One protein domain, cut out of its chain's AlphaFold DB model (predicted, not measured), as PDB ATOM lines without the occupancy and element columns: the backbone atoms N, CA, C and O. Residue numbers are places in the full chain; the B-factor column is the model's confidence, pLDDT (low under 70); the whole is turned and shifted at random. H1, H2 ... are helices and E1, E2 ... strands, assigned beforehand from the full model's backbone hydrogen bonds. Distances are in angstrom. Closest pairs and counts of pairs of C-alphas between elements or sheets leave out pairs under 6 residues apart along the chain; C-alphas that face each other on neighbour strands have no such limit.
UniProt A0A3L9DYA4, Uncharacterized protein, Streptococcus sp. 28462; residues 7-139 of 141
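Overview. This is residues 7 to 139 of the 141 residues of an uncharacterized protein of Streptococcus sp. 28462 (UniProt A0A3L9DYA4). Two small three-stranded sheets, E1 E2 E3 and E5 E4 E6, form a sandwich that is only partly face to face, their strands crossed at 60 degrees and E3 beside E6. The longest helix, H4, covers one face of E1 E2 E3, while the short H3 lies beyond E4 and E5 at one far end of the model. The printed part has 133 residues, with six named strands and four named helices in the order E1 E2 E3 H1 H2 E4 H3 E5 E6 H4, and its class is mixed, helices and strands. The first sheet is antiparallel, the second mixed. The whole is compact, with a radius of gyration of the C-alphas of 15.2 A, yet elongated, spanning 53 by 32 by 30 A.

Arrangement. E1, residues 7 to 14, and E2, residues 25 to 35, form an antiparallel hairpin, with N 12 and O 27 at 2.8 A. E2 and E3, residues 50 to 58, form another, with N 28 and O 55 at 2.9 A; the three make a meander, each strand the antiparallel neighbour of the one before. This sheet is strongly twisted; E2 bends by 76 degrees at residue 32 and E3 by 64 degrees at residue 53. H1, residues 59 to 63, is on this sheet, over E2. H2, residues 77 to 80, is on neither sheet. In the second sheet, E4, residues 84 to 89, is the inner strand. H3, residues 91 to 95, is not on this sheet, but only just, with 4 pairs of C-alphas within 10 A. E5, residues 101 to 105, is antiparallel to E4, with N 86 and O 104 at 2.7 A. E6, residues 116 to 119, is parallel to E4, with N 85 and O 116 at 2.8 A. The closest C-alphas of E3 and E6, those of Pro 53 and Tyr 116, are 5.7 A apart. H4, residues 125 to 137, is on the first sheet at a height over the sheet of 9.3 A; its closest C-alpha pair with E3 is Leu 52 and Leu 132, 7.5 A. In H1, H3 and H4 every O i to N i+4 pair is within hydrogen-bond range; H2 is too short for such a pair.

Along the chain. E1 begins at C-alpha 7, (10.616, -28.130, 8.285). E2 is 26.8 A long, E1 21.0 A, E3 20.4 A and E4 16.8 A. H4 is 18.0 A long and ends at C-alpha 137, (-2.216, -21.673, 9.716).

Size, cuts and confidence. The two C-alphas farthest apart, those of Thr 37 and Arg 96, are 52.9 A apart. The printed part has no cut; the links E2 to E3 and H1 to H2 are long. Mean pLDDT of the printed part is 79.1, with residues 38 to 41, 61 to 74 and 136 to 139 under 70.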
ATOM      1  N   CYS A   7      11.318 -27.420   9.354       74.50
ATOM      2  CA  CYS A   7      10.616 -28.130   8.285       74.50
ATOM      3  C   CYS A   7      11.603 -29.003   7.515       74.50
ATOM      4  O   CYS A   7      12.728 -28.580   7.232       74.50
ATOM      5  N   TYR A   8      11.151 -30.184   7.106       76.56
ATOM      6  CA  TYR A   8      11.985 -31.144   6.395       76.56
ATOM      7  C   TYR A   8      11.562 -31.260   4.935       76.56
ATOM      8  O   TYR A   8      10.396 -31.100   4.584       76.56
ATOM      9  N   GLY A   9      12.529 -31.543   4.074       78.38
ATOM     10  CA  GLY A   9      12.332 -31.704   2.644       78.38
ATOM     11  C   GLY A   9      13.471 -32.507   2.032       78.38
ATOM     12  O   GLY A   9      14.470 -32.787   2.706       78.38
ATOM     13  N   LYS A  10      13.313 -32.914   0.772       79.94
ATOM     14  CA  LYS A  10      14.360 -33.605   0.007       79.94
ATOM     15  C   LYS A  10      14.583 -32.921  -1.330       79.94
ATOM     16  O   LYS A  10      13.635 -32.472  -1.974       79.94
ATOM     17  N   VAL A  11      15.847 -32.894  -1.748       74.75
ATOM     18  CA  VAL A  11      16.224 -32.571  -3.124       74.75
ATOM     19  C   VAL A  11      15.971 -33.810  -3.973       74.75
ATOM     20  O   VAL A  11      16.580 -34.854  -3.754       74.75
ATOM     21  N   ILE A  12      15.061 -33.677  -4.928       73.44
ATOM     22  CA  ILE A  12      14.574 -34.764  -5.777       73.44
ATOM     23  C   ILE A  12      15.554 -35.002  -6.927       73.44
ATOM     24  O   ILE A  12      16.039 -36.117  -7.119       73.44
ATOM     25  N   ALA A  13      15.857 -33.950  -7.691       76.56
ATOM     26  CA  ALA A  13      16.705 -34.015  -8.877       76.56
ATOM     27  C   ALA A  13      17.144 -32.609  -9.325       76.56
ATOM     28  O   ALA A  13      16.478 -31.623  -8.995       76.56
ATOM     29  N   PRO A  14      18.222 -32.487 -10.120       84.31
ATOM     30  CA  PRO A  14      18.463 -31.287 -10.913       84.31
ATOM     31  C   PRO A  14      17.265 -31.010 -11.829       84.31
ATOM     32  O   PRO A  14      16.843 -31.884 -12.586       84.31
ATOM     33  N   ALA A  15      16.736 -29.789 -11.781       87.44
ATOM     34  CA  ALA A  15      15.574 -29.380 -12.566       87.44
ATOM     35  C   ALA A  15      15.936 -28.975 -14.004       87.44
ATOM     36  O   ALA A  15      15.042 -28.780 -14.816       87.44
ATOM     37  N   ALA A  16      17.228 -28.905 -14.349       86.56
ATOM     38  CA  ALA A  16      17.711 -28.575 -15.696       86.56
ATOM     39  C   ALA A  16      17.245 -29.558 -16.787       86.56
ATOM     40  O   ALA A  16      17.341 -29.265 -17.974       86.56
ATOM     41  N   LYS A  17      16.734 -30.732 -16.394       87.06
ATOM     42  CA  LYS A  17      16.093 -31.683 -17.310       87.06
ATOM     43  C   LYS A  17      14.700 -31.227 -17.761       87.06
ATOM     44  O   LYS A  17      14.207 -31.704 -18.777       87.06
ATOM     45  N   LEU A  18      14.056 -30.328 -17.016       87.81
ATOM     46  CA  LEU A  18      12.745 -29.787 -17.359       87.81
ATOM     47  C   LEU A  18      12.871 -28.709 -18.443       87.81
ATOM     48  O   LEU A  18      13.819 -27.915 -18.426       87.81
ATOM     49  N   PRO A  19      11.897 -28.606 -19.362       87.06
ATOM     50  CA  PRO A  19      11.916 -27.571 -20.385       87.06
ATOM     51  C   PRO A  19      11.974 -26.162 -19.785       87.06
ATOM     52  O   PRO A  19      11.187 -25.818 -18.906       87.06
ATOM     53  N   ARG A  20      12.837 -25.307 -20.351       83.81
ATOM     54  CA  ARG A  20      12.939 -23.867 -20.028       83.81
ATOM     55  C   ARG A  20      13.432 -23.563 -18.604       83.81
ATOM     56  O   ARG A  20      13.310 -22.423 -18.156       83.81
ATOM     57  N   ILE A  21      14.026 -24.546 -17.933       87.25
ATOM     58  CA  ILE A  21      14.703 -24.390 -16.645       87.25
ATOM     59  C   ILE A  21      16.216 -24.375 -16.867       87.25
ATOM     60  O   ILE A  21      16.751 -25.175 -17.629       87.25
ATOM     61  N   GLN A  22      16.907 -23.436 -16.224       85.69
ATOM     62  CA  GLN A  22      18.361 -23.301 -16.327       85.69
ATOM     63  C   GLN A  22      19.099 -24.271 -15.390       85.69
ATOM     64  O   GLN A  22      18.530 -24.810 -14.437       85.69
ATOM     65  N   GLU A  23      20.397 -24.468 -15.636       86.75
ATOM     66  CA  GLU A  23      21.280 -25.155 -14.692       86.75
ATOM     67  C   GLU A  23      21.341 -24.435 -13.334       86.75
ATOM     68  O   GLU A  23      21.055 -23.244 -13.214       86.75
ATOM     69  N   GLY A  24      21.692 -25.178 -12.281       83.38
ATOM     70  CA  GLY A  24      21.740 -24.655 -10.908       83.38
ATOM     71  C   GLY A  24      20.384 -24.598 -10.191       83.38
ATOM     72  O   GLY A  24      20.313 -24.143  -9.047       83.38
ATOM     73  N   PHE A  25      19.315 -25.083 -10.829       86.19
ATOM     74  CA  PHE A  25      17.998 -25.258 -10.219       86.19
ATOM     75  C   PHE A  25      17.711 -26.721  -9.887       86.19
ATOM     76  O   PHE A  25      18.131 -27.644 -10.589       86.19
ATOM     77  N   PHE A  26      16.958 -26.923  -8.813       84.81
ATOM     78  CA  PHE A  26      16.662 -28.220  -8.231       84.81
ATOM     79  C   PHE A  26      15.171 -28.362  -7.959       84.81
ATOM     80  O   PHE A  26      14.511 -27.423  -7.513       84.81
ATOM     81  N   SER A  27      14.669 -29.565  -8.213       83.94
ATOM     82  CA  SER A  27      13.365 -30.023  -7.761       83.94
ATOM     83  C   SER A  27      13.451 -30.366  -6.275       83.94
ATOM     84  O   SER A  27      14.339 -31.125  -5.871       83.94
ATOM     85  N   VAL A  28      12.555 -29.812  -5.462       83.56
ATOM     86  CA  VAL A  28      12.477 -30.089  -4.023       83.56
ATOM     87  C   VAL A  28      11.055 -30.422  -3.605       83.56
ATOM     88  O   VAL A  28      10.096 -29.901  -4.170       83.56
ATOM     89  N   MET A  29      10.928 -31.272  -2.594       83.62
ATOM     90  CA  MET A  29       9.663 -31.598  -1.941       83.62
ATOM     91  C   MET A  29       9.730 -31.267  -0.462       83.62
ATOM     92  O   MET A  29      10.760 -31.510   0.171       83.62
ATOM     93  N   MET A  30       8.620 -30.773   0.084       83.06
ATOM     94  CA  MET A  30       8.495 -30.450   1.503       83.06
ATOM     95  C   MET A  30       7.578 -31.449   2.191       83.06
ATOM     96  O   MET A  30       6.481 -31.734   1.715       83.06
ATOM     97  N   SER A  31       8.036 -31.962   3.325       82.94
ATOM     98  CA  SER A  31       7.273 -32.867   4.168       82.94
ATOM     99  C   SER A  31       6.377 -32.105   5.145       82.94
ATOM    100  O   SER A  31       6.673 -30.971   5.526       82.94
ATOM    101  N   ASN A  32       5.304 -32.756   5.591       82.31
ATOM    102  CA  ASN A  32       4.460 -32.306   6.696       82.31
ATOM    103  C   ASN A  32       5.104 -32.492   8.074       82.31
ATOM    104  O   ASN A  32       4.534 -32.067   9.077       82.31
ATOM    105  N   ILE A  33       6.304 -33.072   8.139       78.50
ATOM    106  CA  ILE A  33       7.038 -33.211   9.390       78.50
ATOM    107  C   ILE A  33       7.594 -31.859   9.830       78.50
ATOM    108  O   ILE A  33       8.327 -31.177   9.103       78.50
ATOM    109  N   VAL A  34       7.266 -31.508  11.070       75.56
ATOM    110  CA  VAL A  34       7.721 -30.297  11.742       75.56
ATOM    111  C   VAL A  34       8.227 -30.666  13.123       75.56
ATOM    112  O   VAL A  34       7.513 -31.305  13.893       75.56
ATOM    113  N   THR A  35       9.431 -30.228  13.463       73.81
ATOM    114  CA  THR A  35      10.024 -30.488  14.780       73.81
ATOM    115  C   THR A  35      10.384 -29.190  15.486       73.81
ATOM    116  O   THR A  35      10.456 -28.118  14.881       73.81
ATOM    117  N   ASN A  36      10.625 -29.302  16.792       74.00
ATOM    118  CA  ASN A  36      11.204 -28.231  17.602       74.00
ATOM    119  C   ASN A  36      12.729 -28.387  17.764       74.00
ATOM    120  O   ASN A  36      13.360 -27.571  18.431       74.00
ATOM    121  N   THR A  37      13.324 -29.441  17.193       71.25
ATOM    122  CA  THR A  37      14.747 -29.782  17.323       71.25
ATOM    123  C   THR A  37      15.359 -30.082  15.956       71.25
ATOM    124  O   THR A  37      14.677 -30.559  15.052       71.25
ATOM    125  N   LEU A  38      16.655 -29.807  15.793       69.69
ATOM    126  CA  LEU A  38      17.417 -30.109  14.570       69.69
ATOM    127  C   LEU A  38      17.847 -31.586  14.486       69.69
ATOM    128  O   LEU A  38      18.723 -31.916  13.690       69.69
ATOM    129  N   ASP A  39      17.273 -32.465  15.310       69.56
ATOM    130  CA  ASP A  39      17.651 -33.875  15.323       69.56
ATOM    131  C   ASP A  39      17.458 -34.486  13.928       69.56
ATOM    132  O   ASP A  39      16.578 -34.071  13.157       69.56
ATOM    133  N   GLU A  40      18.308 -35.456  13.583       64.25
ATOM    134  CA  GLU A  40      18.248 -36.144  12.296       64.25
ATOM    135  C   GLU A  40      16.949 -36.946  12.179       64.25
ATOM    136  O   GLU A  40      16.870 -38.132  12.501       64.25
ATOM    137  N   VAL A  41      15.907 -36.299  11.669       69.56
ATOM    138  CA  VAL A  41      14.668 -36.977  11.321       69.56
ATOM    139  C   VAL A  41      14.925 -37.823  10.082       69.56
ATOM    140  O   VAL A  41      15.236 -37.323   8.994       69.56
ATOM    141  N   THR A  42      14.773 -39.133  10.240       71.69
ATOM    142  CA  THR A  42      14.621 -40.027   9.099       71.69
ATOM    143  C   THR A  42      13.152 -40.050   8.724       71.69
ATOM    144  O   THR A  42      12.304 -40.373   9.549       71.69
ATOM    145  N   PHE A  43      12.858 -39.691   7.481       77.31
ATOM    146  CA  PHE A  43      11.512 -39.765   6.943       77.31
ATOM    147  C   PHE A  43      11.532 -40.249   5.498       77.31
ATOM    148  O   PHE A  43      12.514 -40.070   4.763       77.31
ATOM    149  N   GLU A  44      10.425 -40.867   5.118       81.19
ATOM    150  CA  GLU A  44      10.144 -41.315   3.766       81.19
ATOM    151  C   GLU A  44       9.091 -40.390   3.159       81.19
ATOM    152  O   GLU A  44       8.058 -40.141   3.780       81.19
ATOM    153  N   LEU A  45       9.365 -39.879   1.962       80.44
ATOM    154  CA  LEU A  45       8.386 -39.175   1.156       80.44
ATOM    155  C   LEU A  45       7.409 -40.188   0.555       80.44
ATOM    156  O   LEU A  45       7.772 -41.107  -0.169       80.44
ATOM    157  N   ASN A  46       6.147 -39.981   0.861       84.44
ATOM    158  CA  ASN A  46       4.987 -40.635   0.289       84.44
ATOM    159  C   ASN A  46       3.794 -39.672   0.304       84.44
ATOM    160  O   ASN A  46       3.874 -38.579   0.877       84.44
ATOM    161  N   GLU A  47       2.684 -40.112  -0.277       81.00
ATOM    162  CA  GLU A  47       1.476 -39.313  -0.464       81.00
ATOM    163  C   GLU A  47       0.960 -38.605   0.796       81.00
ATOM    164  O   GLU A  47       0.523 -37.458   0.723       81.00
ATOM    165  N   SER A  48       1.047 -39.250   1.962       82.81
ATOM    166  CA  SER A  48       0.549 -38.700   3.229       82.81
ATOM    167  C   SER A  48       1.573 -37.845   3.972       82.81
ATOM    168  O   SER A  48       1.231 -37.152   4.927       82.81
ATOM    169  N   SER A  49       2.838 -37.895   3.555       82.69
ATOM    170  CA  SER A  49       3.939 -37.148   4.172       82.69
ATOM    171  C   SER A  49       4.288 -35.850   3.441       82.69
ATOM    172  O   SER A  49       5.074 -35.059   3.965       82.69
ATOM    173  N   ILE A  50       3.773 -35.648   2.223       83.81
ATOM    174  CA  ILE A  50       4.041 -34.472   1.389       83.81
ATOM    175  C   ILE A  50       3.126 -33.334   1.841       83.81
ATOM    176  O   ILE A  50       1.907 -33.463   1.809       83.81
ATOM    177  N   LEU A  51       3.717 -32.211   2.246       84.44
ATOM    178  CA  LEU A  51       2.978 -30.999   2.616       84.44
ATOM    179  C   LEU A  51       2.777 -30.071   1.426       84.44
ATOM    180  O   LEU A  51       1.699 -29.521   1.245       84.44
ATOM    181  N   LEU A  52       3.829 -29.882   0.629       83.75
ATOM    182  CA  LEU A  52       3.775 -29.049  -0.565       83.75
ATOM    183  C   LEU A  52       4.127 -29.879  -1.802       83.75
ATOM    184  O   LEU A  52       5.024 -30.726  -1.715       83.75
ATOM    185  N   PRO A  53       3.486 -29.604  -2.957       82.06
ATOM    186  CA  PRO A  53       3.866 -30.197  -4.238       82.06
ATOM    187  C   PRO A  53       5.347 -29.924  -4.553       82.06
ATOM    188  O   PRO A  53       5.982 -29.112  -3.878       82.06
ATOM    189  N   PRO A  54       5.937 -30.580  -5.565       85.38
ATOM    190  CA  PRO A  54       7.311 -30.279  -5.963       85.38
ATOM    191  C   PRO A  54       7.498 -28.787  -6.296       85.38
ATOM    192  O   PRO A  54       6.634 -28.183  -6.917       85.38
ATOM    193  N   TRP A  55       8.649 -28.210  -5.958       86.94
ATOM    194  CA  TRP A  55       9.028 -26.828  -6.298       86.94
ATOM    195  C   TRP A  55      10.361 -26.786  -7.044       86.94
ATOM    196  O   TRP A  55      11.162 -27.712  -6.922       86.94
ATOM    197  N   ILE A  56      10.607 -25.720  -7.812       87.81
ATOM    198  CA  ILE A  56      11.892 -25.480  -8.486       87.81
ATOM    199  C   ILE A  56      12.610 -24.323  -7.796       87.81
ATOM    200  O   ILE A  56      12.182 -23.172  -7.881       87.81
ATOM    201  N   VAL A  57      13.730 -24.622  -7.146       84.06
ATOM    202  CA  VAL A  57      14.511 -23.652  -6.368       84.06
ATOM    203  C   VAL A  57      15.958 -23.612  -6.850       84.06
ATOM    204  O   VAL A  57      16.513 -24.623  -7.275       84.06
ATOM    205  N   ASN A  58      16.583 -22.439  -6.806       84.12
ATOM    206  CA  ASN A  58      18.012 -22.299  -7.086       84.12
ATOM    207  C   ASN A  58      18.858 -22.834  -5.916       84.12
ATOM    208  O   ASN A  58      18.509 -22.619  -4.754       84.12
ATOM    209  N   GLU A  59      20.002 -23.459  -6.207       72.44
ATOM    210  CA  GLU A  59      20.903 -24.005  -5.179       72.44
ATOM    211  C   GLU A  59      21.367 -22.968  -4.154       72.44
ATOM    212  O   GLU A  59      21.401 -23.250  -2.957       72.44
ATOM    213  N   THR A  60      21.700 -21.761  -4.606       70.19
ATOM    214  CA  THR A  60      22.171 -20.677  -3.740       70.19
ATOM    215  C   THR A  60      21.078 -20.258  -2.762       70.19
ATOM    216  O   THR A  60      21.349 -20.094  -1.576       70.19
ATOM    217  N   PHE A  61      19.826 -20.148  -3.220       65.00
ATOM    218  CA  PHE A  61      18.697 -19.823  -2.342       65.00
ATOM    219  C   PHE A  61      18.363 -20.957  -1.379       65.00
ATOM    220  O   PHE A  61      18.036 -20.693  -0.225       65.00
ATOM    221  N   TRP A  62      18.489 -22.206  -1.827       68.50
ATOM    222  CA  TRP A  62      18.320 -23.366  -0.960       68.50
ATOM    223  C   TRP A  62      19.372 -23.402   0.157       68.50
ATOM    224  O   TRP A  62      19.045 -23.660   1.311       68.50
ATOM    225  N   ARG A  63      20.635 -23.106  -0.170       61.91
ATOM    226  CA  ARG A  63      21.750 -23.106   0.794       61.91
ATOM    227  C   ARG A  63      21.743 -21.913   1.746       61.91
ATOM    228  O   ARG A  63      22.202 -22.055   2.872       61.91
ATOM    229  N   ASN A  64      21.219 -20.769   1.311       60.69
ATOM    230  CA  ASN A  64      21.203 -19.525   2.092       60.69
ATOM    231  C   ASN A  64      19.887 -19.309   2.861       60.69
ATOM    232  O   ASN A  64      19.594 -18.197   3.296       60.69
ATOM    233  N   GLY A  65      19.070 -20.351   2.988       54.88
ATOM    234  CA  GLY A  65      17.717 -20.259   3.505       54.88
ATOM    235  C   GLY A  65      17.580 -20.004   5.007       54.88
ATOM    236  O   GLY A  65      18.272 -20.610   5.816       54.88
ATOM    237  N   THR A  66      16.601 -19.177   5.388       49.62
ATOM    238  CA  THR A  66      16.136 -18.944   6.773       49.62
ATOM    239  C   THR A  66      15.418 -20.149   7.407       49.62
ATOM    240  O   THR A  66      15.161 -20.136   8.610       49.62
ATOM    241  N   PHE A  67      15.128 -21.201   6.627       50.56
ATOM    242  CA  PHE A  67      14.661 -22.507   7.107       50.56
ATOM    243  C   PHE A  67      15.804 -23.509   7.100       50.56
ATOM    244  O   PHE A  67      16.500 -23.670   6.102       50.56
ATOM    245  N   PHE A  68      15.940 -24.259   8.191       50.41
ATOM    246  CA  PHE A  68      16.897 -25.356   8.256       50.41
ATOM    247  C   PHE A  68      16.267 -26.611   7.657       50.41
ATOM    248  O   PHE A  68      15.653 -27.408   8.361       50.41
ATOM    249  N   THR A  69      16.409 -26.793   6.346       53.34
ATOM    250  CA  THR A  69      16.140 -28.091   5.723       53.34
ATOM    251  C   THR A  69      17.404 -28.942   5.796       53.34
ATOM    252  O   THR A  69      18.343 -28.758   5.028       53.34
ATOM    253  N   ILE A  70      17.449 -29.877   6.746       54.50
ATOM    254  CA  ILE A  70      18.672 -30.643   7.066       54.50
ATOM    255  C   ILE A  70      18.935 -31.788   6.064       54.50
ATOM    256  O   ILE A  70      20.012 -32.375   6.029       54.50
ATOM    257  N   SER A  71      17.990 -32.112   5.183       57.97
ATOM    258  CA  SER A  71      18.072 -33.314   4.346       57.97
ATOM    259  C   SER A  71      18.346 -32.996   2.866       57.97
ATOM    260  O   SER A  71      17.436 -32.885   2.048       57.97
ATOM    261  N   ARG A  72      19.628 -32.969   2.471       59.28
ATOM    262  CA  ARG A  72      20.051 -33.219   1.071       59.28
ATOM    263  C   ARG A  72      20.141 -34.732   0.808       59.28
ATOM    264  O   ARG A  72      21.114 -35.212   0.231       59.28
ATOM    265  N   LYS A  73      19.177 -35.510   1.306       67.69
ATOM    266  CA  LYS A  73      19.164 -36.960   1.094       67.69
ATOM    267  C   LYS A  73      18.580 -37.245  -0.296       67.69
ATOM    268  O   LYS A  73      17.528 -36.685  -0.609       67.69
ATOM    269  N   PRO A  74      19.242 -38.068  -1.129       69.56
ATOM    270  CA  PRO A  74      18.662 -38.506  -2.391       69.56
ATOM    271  C   PRO A  74      17.395 -39.327  -2.132       69.56
ATOM    272  O   PRO A  74      17.226 -39.896  -1.049       69.56
ATOM    273  N   LEU A  75      16.531 -39.415  -3.141       76.19
ATOM    274  CA  LEU A  75      15.360 -40.282  -3.083       76.19
ATOM    275  C   LEU A  75      15.770 -41.757  -2.975       76.19
ATOM    276  O   LEU A  75      16.651 -42.235  -3.703       76.19
ATOM    277  N   THR A  76      15.091 -42.488  -2.098       82.31
ATOM    278  CA  THR A  76      15.105 -43.953  -2.073       82.31
ATOM    279  C   THR A  76      14.446 -44.509  -3.340       82.31
ATOM    280  O   THR A  76      13.784 -43.787  -4.081       82.31
ATOM    281  N   ASN A  77      14.603 -45.807  -3.614       82.00
ATOM    282  CA  ASN A  77      13.976 -46.412  -4.795       82.00
ATOM    283  C   ASN A  77      12.445 -46.317  -4.757       82.00
ATOM    284  O   ASN A  77      11.857 -45.961  -5.764       82.00
ATOM    285  N   LYS A  78      11.831 -46.515  -3.587       82.38
ATOM    286  CA  LYS A  78      10.381 -46.371  -3.403       82.38
ATOM    287  C   LYS A  78       9.908 -44.932  -3.635       82.38
ATOM    288  O   LYS A  78       8.859 -44.703  -4.215       82.38
ATOM    289  N   GLU A  79      10.707 -43.949  -3.227       80.50
ATOM    290  CA  GLU A  79      10.390 -42.533  -3.447       80.50
ATOM    291  C   GLU A  79      10.507 -42.118  -4.920       80.50
ATOM    292  O   GLU A  79       9.856 -41.163  -5.336       80.50
ATOM    293  N   LYS A  80      11.310 -42.827  -5.725       78.94
ATOM    294  CA  LYS A  80      11.378 -42.601  -7.180       78.94
ATOM    295  C   LYS A  80      10.120 -43.073  -7.909       78.94
ATOM    296  O   LYS A  80       9.892 -42.618  -9.024       78.94
ATOM    297  N   ASP A  81       9.324 -43.943  -7.290       82.94
ATOM    298  CA  ASP A  81       8.061 -44.422  -7.856       82.94
ATOM    299  C   ASP A  81       6.921 -43.399  -7.692       82.94
ATOM    300  O   ASP A  81       5.864 -43.553  -8.308       82.94
ATOM    301  N   LEU A  82       7.122 -42.333  -6.901       82.56
ATOM    302  CA  LEU A  82       6.162 -41.235  -6.793       82.56
ATOM    303  C   LEU A  82       6.003 -40.540  -8.150       82.56
ATOM    304  O   LEU A  82       6.966 -39.996  -8.700       82.56
ATOM    305  N   LYS A  83       4.773 -40.493  -8.674       85.19
ATOM    306  CA  LYS A  83       4.487 -39.800  -9.937       85.19
ATOM    307  C   LYS A  83       4.388 -38.308  -9.682       85.19
ATOM    308  O   LYS A  83       3.319 -37.754  -9.430       85.19
ATOM    309  N   ILE A  84       5.534 -37.659  -9.739       85.62
ATOM    310  CA  ILE A  84       5.678 -36.227  -9.519       85.62
ATOM    311  C   ILE A  84       5.883 -35.558 -10.873       85.62
ATOM    312  O   ILE A  84       6.712 -36.008 -11.667       85.62
ATOM    313  N   GLY A  85       5.155 -34.473 -11.124       89.38
ATOM    314  CA  GLY A  85       5.239 -33.758 -12.386       89.38
ATOM    315  C   GLY A  85       5.201 -32.238 -12.288       89.38
ATOM    316  O   GLY A  85       5.014 -31.642 -11.232       89.38
ATOM    317  N   TYR A  86       5.387 -31.604 -13.435       91.06
ATOM    318  CA  TYR A  86       5.445 -30.163 -13.621       91.06
ATOM    319  C   TYR A  86       4.605 -29.767 -14.822       91.06
ATOM    320  O   TYR A  86       4.805 -30.274 -15.925       91.06
ATOM    321  N   VAL A  87       3.681 -28.837 -14.612       89.69
ATOM    322  CA  VAL A  87       2.885 -28.240 -15.677       89.69
ATOM    323  C   VAL A  87       3.692 -27.116 -16.303       89.69
ATOM    324  O   VAL A  87       3.944 -26.094 -15.671       89.69
ATOM    325  N   VAL A  88       4.085 -27.280 -17.558       89.06
ATOM    326  CA  VAL A  88       4.803 -26.254 -18.312       89.06
ATOM    327  C   VAL A  88       3.819 -25.542 -19.229       89.06
ATOM    328  O   VAL A  88       3.177 -26.170 -20.074       89.06
ATOM    329  N   PHE A  89       3.725 -24.218 -19.088       86.56
ATOM    330  CA  PHE A  89       2.984 -23.396 -20.038       86.56
ATOM    331  C   PHE A  89       3.777 -23.216 -21.331       86.56
ATOM    332  O   PHE A  89       4.872 -22.643 -21.340       86.56
ATOM    333  N   ASP A  90       3.195 -23.627 -22.447       85.38
ATOM    334  CA  ASP A  90       3.664 -23.291 -23.777       85.38
ATOM    335  C   ASP A  90       2.788 -22.214 -24.425       85.38
ATOM    336  O   ASP A  90       1.814 -22.491 -25.129       85.38
ATOM    337  N   ALA A  91       3.214 -20.961 -24.246       83.81
ATOM    338  CA  ALA A  91       2.605 -19.804 -24.885       83.81
ATOM    339  C   ALA A  91       2.511 -19.941 -26.416       83.81
ATOM    340  O   ALA A  91       1.547 -19.463 -27.002       83.81
ATOM    341  N   LYS A  92       3.461 -20.616 -27.087       85.50
ATOM    342  CA  LYS A  92       3.419 -20.767 -28.553       85.50
ATOM    343  C   LYS A  92       2.295 -21.703 -28.990       85.50
ATOM    344  O   LYS A  92       1.582 -21.371 -29.930       85.50
ATOM    345  N   LYS A  93       2.123 -22.839 -28.305       86.69
ATOM    346  CA  LYS A  93       0.981 -23.745 -28.522       86.69
ATOM    347  C   LYS A  93      -0.334 -23.023 -28.246       86.69
ATOM    348  O   LYS A  93      -1.240 -23.062 -29.072       86.69
ATOM    349  N   HIS A  94      -0.394 -22.293 -27.129       85.94
ATOM    350  CA  HIS A  94      -1.580 -21.526 -26.761       85.94
ATOM    351  C   HIS A  94      -1.974 -20.505 -27.840       85.94
ATOM    352  O   HIS A  94      -3.131 -20.454 -28.245       85.94
ATOM    353  N   LEU A  95      -1.005 -19.751 -28.371       88.88
ATOM    354  CA  LEU A  95      -1.231 -18.765 -29.436       88.88
ATOM    355  C   LEU A  95      -1.665 -19.386 -30.775       88.88
ATOM    356  O   LEU A  95      -2.244 -18.686 -31.601       88.88
ATOM    357  N   ARG A  96      -1.415 -20.684 -31.001       91.75
ATOM    358  CA  ARG A  96      -1.895 -21.434 -32.178       91.75
ATOM    359  C   ARG A  96      -3.268 -22.090 -31.974       91.75
ATOM    360  O   ARG A  96      -3.732 -22.795 -32.862       91.75
ATOM    361  N   GLY A  97      -3.920 -21.873 -30.827       86.56
ATOM    362  CA  GLY A  97      -5.207 -22.494 -30.492       86.56
ATOM    363  C   GLY A  97      -5.101 -23.938 -29.984       86.56
ATOM    364  O   GLY A  97      -6.117 -24.609 -29.828       86.56
ATOM    365  N   GLU A  98      -3.891 -24.427 -29.710       89.56
ATOM    366  CA  GLU A  98      -3.657 -25.748 -29.123       89.56
ATOM    367  C   GLU A  98      -3.704 -25.685 -27.583       89.56
ATOM    368  O   GLU A  98      -3.612 -24.618 -26.964       89.56
ATOM    369  N   ARG A  99      -3.775 -26.854 -26.929       82.38
ATOM    370  CA  ARG A  99      -3.594 -26.954 -25.475       82.38
ATOM    371  C   ARG A  99      -2.181 -26.482 -25.111       82.38
ATOM    372  O   ARG A  99      -1.200 -27.176 -25.350       82.38
ATOM    373  N   GLY A 100      -2.087 -25.302 -24.505       84.25
ATOM    374  CA  GLY A 100      -0.825 -24.658 -24.124       84.25
ATOM    375  C   GLY A 100      -0.180 -25.195 -22.848       84.25
ATOM    376  O   GLY A 100       0.592 -24.475 -22.233       84.25
ATOM    377  N   TRP A 101      -0.523 -26.403 -22.405       88.06
ATOM    378  CA  TRP A 101      -0.111 -26.940 -21.108       88.06
ATOM    379  C   TRP A 101       0.310 -28.393 -21.265       88.06
ATOM    380  O   TRP A 101      -0.537 -29.241 -21.562       88.06
ATOM    381  N   ASP A 102       1.589 -28.658 -21.024       91.00
ATOM    382  CA  ASP A 102       2.178 -29.995 -21.031       91.00
ATOM    383  C   ASP A 102       2.562 -30.395 -19.601       91.00
ATOM    384  O   ASP A 102       2.906 -29.535 -18.788       91.00
ATOM    385  N   LEU A 103       2.529 -31.691 -19.300       91.81
ATOM    386  CA  LEU A 103       2.943 -32.233 -18.009       91.81
ATOM    387  C   LEU A 103       4.220 -33.058 -18.185       91.81
ATOM    388  O   LEU A 103       4.246 -33.987 -18.987       91.81
ATOM    389  N   TYR A 104       5.259 -32.729 -17.423       91.00
ATOM    390  CA  TYR A 104       6.547 -33.424 -17.446       91.00
ATOM    391  C   TYR A 104       6.845 -34.071 -16.098       91.00
ATOM    392  O   TYR A 104       6.539 -33.470 -15.074       91.00
ATOM    393  N   ASP A 105       7.460 -35.249 -16.073       88.88
ATOM    394  CA  ASP A 105       8.007 -35.836 -14.846       88.88
ATOM    395  C   ASP A 105       9.273 -35.092 -14.369       88.88
ATOM    396  O   ASP A 105       9.812 -34.218 -15.052       88.88
ATOM    397  N   ILE A 106       9.798 -35.471 -13.201       84.12
ATOM    398  CA  ILE A 106      11.037 -34.903 -12.626       84.12
ATOM    399  C   ILE A 106      12.292 -35.097 -13.502       84.12
ATOM    400  O   ILE A 106      13.327 -34.478 -13.249       84.12
ATOM    401  N   ASN A 107      12.229 -35.973 -14.506       84.12
ATOM    402  CA  ASN A 107      13.316 -36.269 -15.430       84.12
ATOM    403  C   ASN A 107      13.163 -35.548 -16.776       84.12
ATOM    404  O   ASN A 107      14.038 -35.715 -17.624       84.12
ATOM    405  N   GLY A 108      12.115 -34.741 -16.964       87.69
ATOM    406  CA  GLY A 108      11.861 -34.027 -18.215       87.69
ATOM    407  C   GLY A 108      11.121 -34.846 -19.270       87.69
ATOM    408  O   GLY A 108      11.051 -34.420 -20.422       87.69
ATOM    409  N   ASN A 109      10.551 -35.997 -18.910       91.25
ATOM    410  CA  ASN A 109       9.744 -36.796 -19.829       91.25
ATOM    411  C   ASN A 109       8.293 -36.321 -19.807       91.25
ATOM    412  O   ASN A 109       7.739 -36.088 -18.736       91.25
ATOM    413  N   LEU A 110       7.657 -36.220 -20.973       92.00
ATOM    414  CA  LEU A 110       6.227 -35.926 -21.061       92.00
ATOM    415  C   LEU A 110       5.417 -37.095 -20.472       92.00
ATOM    416  O   LEU A 110       5.668 -38.250 -20.812       92.00
ATOM    417  N   ILE A 111       4.439 -36.796 -19.619       91.38
ATOM    418  CA  ILE A 111       3.574 -37.790 -18.970       91.38
ATOM    419  C   ILE A 111       2.100 -37.385 -19.065       91.38
ATOM    420  O   ILE A 111       1.765 -36.209 -19.178       91.38
ATOM    421  N   GLU A 112       1.198 -38.364 -18.988       88.88
ATOM    422  CA  GLU A 112      -0.250 -38.113 -19.048       88.88
ATOM    423  C   GLU A 112      -0.828 -37.628 -17.714       88.88
ATOM    424  O   GLU A 112      -1.760 -36.822 -17.690       88.88
ATOM    425  N   LYS A 113      -0.286 -38.126 -16.594       87.81
ATOM    426  CA  LYS A 113      -0.782 -37.841 -15.246       87.81
ATOM    427  C   LYS A 113       0.336 -37.919 -14.209       87.81
ATOM    428  O   LYS A 113       1.184 -38.805 -14.274       87.81
ATOM    429  N   ALA A 114       0.262 -37.031 -13.224       85.38
ATOM    430  CA  ALA A 114       1.043 -37.056 -11.998       85.38
ATOM    431  C   ALA A 114       0.095 -37.091 -10.793       85.38
ATOM    432  O   ALA A 114      -1.022 -36.570 -10.872       85.38
ATOM    433  N   ASP A 115       0.551 -37.686  -9.697       84.25
ATOM    434  CA  ASP A 115      -0.144 -37.666  -8.409       84.25
ATOM    435  C   ASP A 115       0.038 -36.292  -7.745       84.25
ATOM    436  O   ASP A 115      -0.901 -35.735  -7.182       84.25
ATOM    437  N   TYR A 116       1.217 -35.685  -7.930       85.00
ATOM    438  CA  TYR A 116       1.534 -34.329  -7.477       85.00
ATOM    439  C   TYR A 116       2.135 -33.511  -8.604       85.00
ATOM    440  O   TYR A 116       3.042 -33.977  -9.295       85.00
ATOM    441  N   TYR A 117       1.691 -32.267  -8.758       88.62
ATOM    442  CA  TYR A 117       2.293 -31.357  -9.719       88.62
ATOM    443  C   TYR A 117       2.254 -29.902  -9.271       88.62
ATOM    444  O   TYR A 117       1.455 -29.512  -8.424       88.62
ATOM    445  N   THR A 118       3.120 -29.094  -9.878       87.00
ATOM    446  CA  THR A 118       3.096 -27.633  -9.753       87.00
ATOM    447  C   THR A 118       3.217 -26.972 -11.121       87.00
ATOM    448  O   THR A 118       3.582 -27.621 -12.103       87.00
ATOM    449  N   PHE A 119       2.957 -25.672 -11.193       83.56
ATOM    450  CA  PHE A 119       3.316 -24.874 -12.358       83.56
ATOM    451  C   PHE A 119       4.842 -24.733 -12.439       83.56
ATOM    452  O   PHE A 119       5.501 -24.362 -11.469       83.56
ATOM    453  N   SER A 120       5.411 -25.007 -13.607       81.88
ATOM    454  CA  SER A 120       6.841 -24.884 -13.862       81.88
ATOM    455  C   SER A 120       7.265 -23.420 -13.789       81.88
ATOM    456  O   SER A 120       7.048 -22.644 -14.720       81.88
ATOM    457  N   GLY A 121       7.893 -23.048 -12.681       76.25
ATOM    458  CA  GLY A 121       8.422 -21.715 -12.444       76.25
ATOM    459  C   GLY A 121       9.441 -21.724 -11.315       76.25
ATOM    460  O   GLY A 121       9.467 -22.634 -10.489       76.25
ATOM    461  N   TYR A 122      10.296 -20.708 -11.297       82.44
ATOM    462  CA  TYR A 122      11.266 -20.511 -10.228       82.44
ATOM    463  C   TYR A 122      10.568 -20.011  -8.964       82.44
ATOM    464  O   TYR A 122       9.734 -19.109  -9.042       82.44
ATOM    465  N   THR A 123      10.956 -20.540  -7.806       80.25
ATOM    466  CA  THR A 123      10.520 -20.012  -6.510       80.25
ATOM    467  C   THR A 123      11.683 -19.519  -5.666       80.25
ATOM    468  O   THR A 123      12.821 -19.985  -5.783       80.25
ATOM    469  N   THR A 124      11.377 -18.561  -4.795       77.38
ATOM    470  CA  THR A 124      12.276 -18.094  -3.740       77.38
ATOM    471  C   THR A 124      11.966 -18.833  -2.444       77.38
ATOM    472  O   THR A 124      10.876 -19.381  -2.265       77.38
ATOM    473  N   ILE A 125      12.903 -18.816  -1.493       72.06
ATOM    474  CA  ILE A 125      12.633 -19.423  -0.190       72.06
ATOM    475  C   ILE A 125      11.507 -18.714   0.566       72.06
ATOM    476  O   ILE A 125      10.736 -19.380   1.240       72.06
ATOM    477  N   HIS A 126      11.350 -17.401   0.388       74.75
ATOM    478  CA  HIS A 126      10.257 -16.642   0.999       74.75
ATOM    479  C   HIS A 126       8.883 -17.005   0.422       74.75
ATOM    480  O   HIS A 126       7.894 -16.999   1.148       74.75
ATOM    481  N   GLY A 127       8.808 -17.353  -0.869       79.50
ATOM    482  CA  GLY A 127       7.576 -17.878  -1.464       79.50
ATOM    483  C   GLY A 127       7.193 -19.227  -0.852       79.50
ATOM    484  O   GLY A 127       6.068 -19.402  -0.394       79.50
ATOM    485  N   MET A 128       8.161 -20.145  -0.754       78.56
ATOM    486  CA  MET A 128       7.947 -21.440  -0.095       78.56
ATOM    487  C   MET A 128       7.599 -21.284   1.390       78.56
ATOM    488  O   MET A 128       6.726 -21.978   1.891       78.56
ATOM    489  N   GLU A 129       8.260 -20.367   2.094       75.94
ATOM    490  CA  GLU A 129       7.978 -20.004   3.484       75.94
ATOM    491  C   GLU A 129       6.531 -19.561   3.673       75.94
ATOM    492  O   GLU A 129       5.838 -20.071   4.552       75.94
ATOM    493  N   PHE A 130       6.075 -18.627   2.840       80.31
ATOM    494  CA  PHE A 130       4.717 -18.113   2.898       80.31
ATOM    495  C   PHE A 130       3.690 -19.235   2.722       80.31
ATOM    496  O   PHE A 130       2.764 -19.344   3.526       80.31
ATOM    497  N   ASP A 131       3.883 -20.106   1.730       81.50
ATOM    498  CA  ASP A 131       2.979 -21.234   1.501       81.50
ATOM    499  C   ASP A 131       3.061 -22.274   2.629       81.50
ATOM    500  O   ASP A 131       2.025 -22.749   3.088       81.50
ATOM    501  N   LEU A 132       4.251 -22.563   3.171       77.94
ATOM    502  CA  LEU A 132       4.401 -23.415   4.360       77.94
ATOM    503  C   LEU A 132       3.634 -22.858   5.564       77.94
ATOM    504  O   LEU A 132       3.011 -23.625   6.299       77.94
ATOM    505  N   TYR A 133       3.687 -21.544   5.793       74.19
ATOM    506  CA  TYR A 133       2.905 -20.910   6.852       74.19
ATOM    507  C   TYR A 133       1.412 -20.960   6.552       74.19
ATOM    508  O   TYR A 133       0.644 -21.260   7.463       74.19
ATOM    509  N   ARG A 134       0.993 -20.714   5.305       80.12
ATOM    510  CA  ARG A 134      -0.418 -20.780   4.908       80.12
ATOM    511  C   ARG A 134      -1.002 -22.163   5.168       80.12
ATOM    512  O   ARG A 134      -1.996 -22.258   5.876       80.12
ATOM    513  N   GLU A 135      -0.370 -23.220   4.661       76.56
ATOM    514  CA  GLU A 135      -0.864 -24.593   4.835       76.56
ATOM    515  C   GLU A 135      -0.948 -24.994   6.320       76.56
ATOM    516  O   GLU A 135      -1.853 -25.721   6.726       76.56
ATOM    517  N   LYS A 136      -0.056 -24.455   7.165       67.19
ATOM    518  CA  LYS A 136      -0.063 -24.696   8.618       67.19
ATOM    519  C   LYS A 136      -1.077 -23.854   9.396       67.19
ATOM    520  O   LYS A 136      -1.640 -24.347  10.366       67.19
ATOM    521  N   ILE A 137      -1.285 -22.589   9.029       53.41
ATOM    522  CA  ILE A 137      -2.216 -21.673   9.716       53.41
ATOM    523  C   ILE A 137      -3.662 -21.969   9.307       53.41
ATOM    524  O   ILE A 137      -4.567 -21.875  10.132       53.41
ATOM    525  N   CYS A 138      -3.885 -22.354   8.050       47.81
ATOM    526  CA  CYS A 138      -5.212 -22.662   7.523       47.81
ATOM    527  C   CYS A 138      -5.707 -24.077   7.876       47.81
ATOM    528  O   CYS A 138      -6.772 -24.461   7.402       47.81
ATOM    529  N   GLY A 139      -4.981 -24.837   8.707       44.09
ATOM    530  CA  GLY A 139      -5.477 -26.091   9.285       44.09
ATOM    531  C   GLY A 139      -5.865 -27.147   8.251       44.09
ATOM    532  O   GLY A 139      -6.850 -27.852   8.439       44.09
TER     533      GLY A 139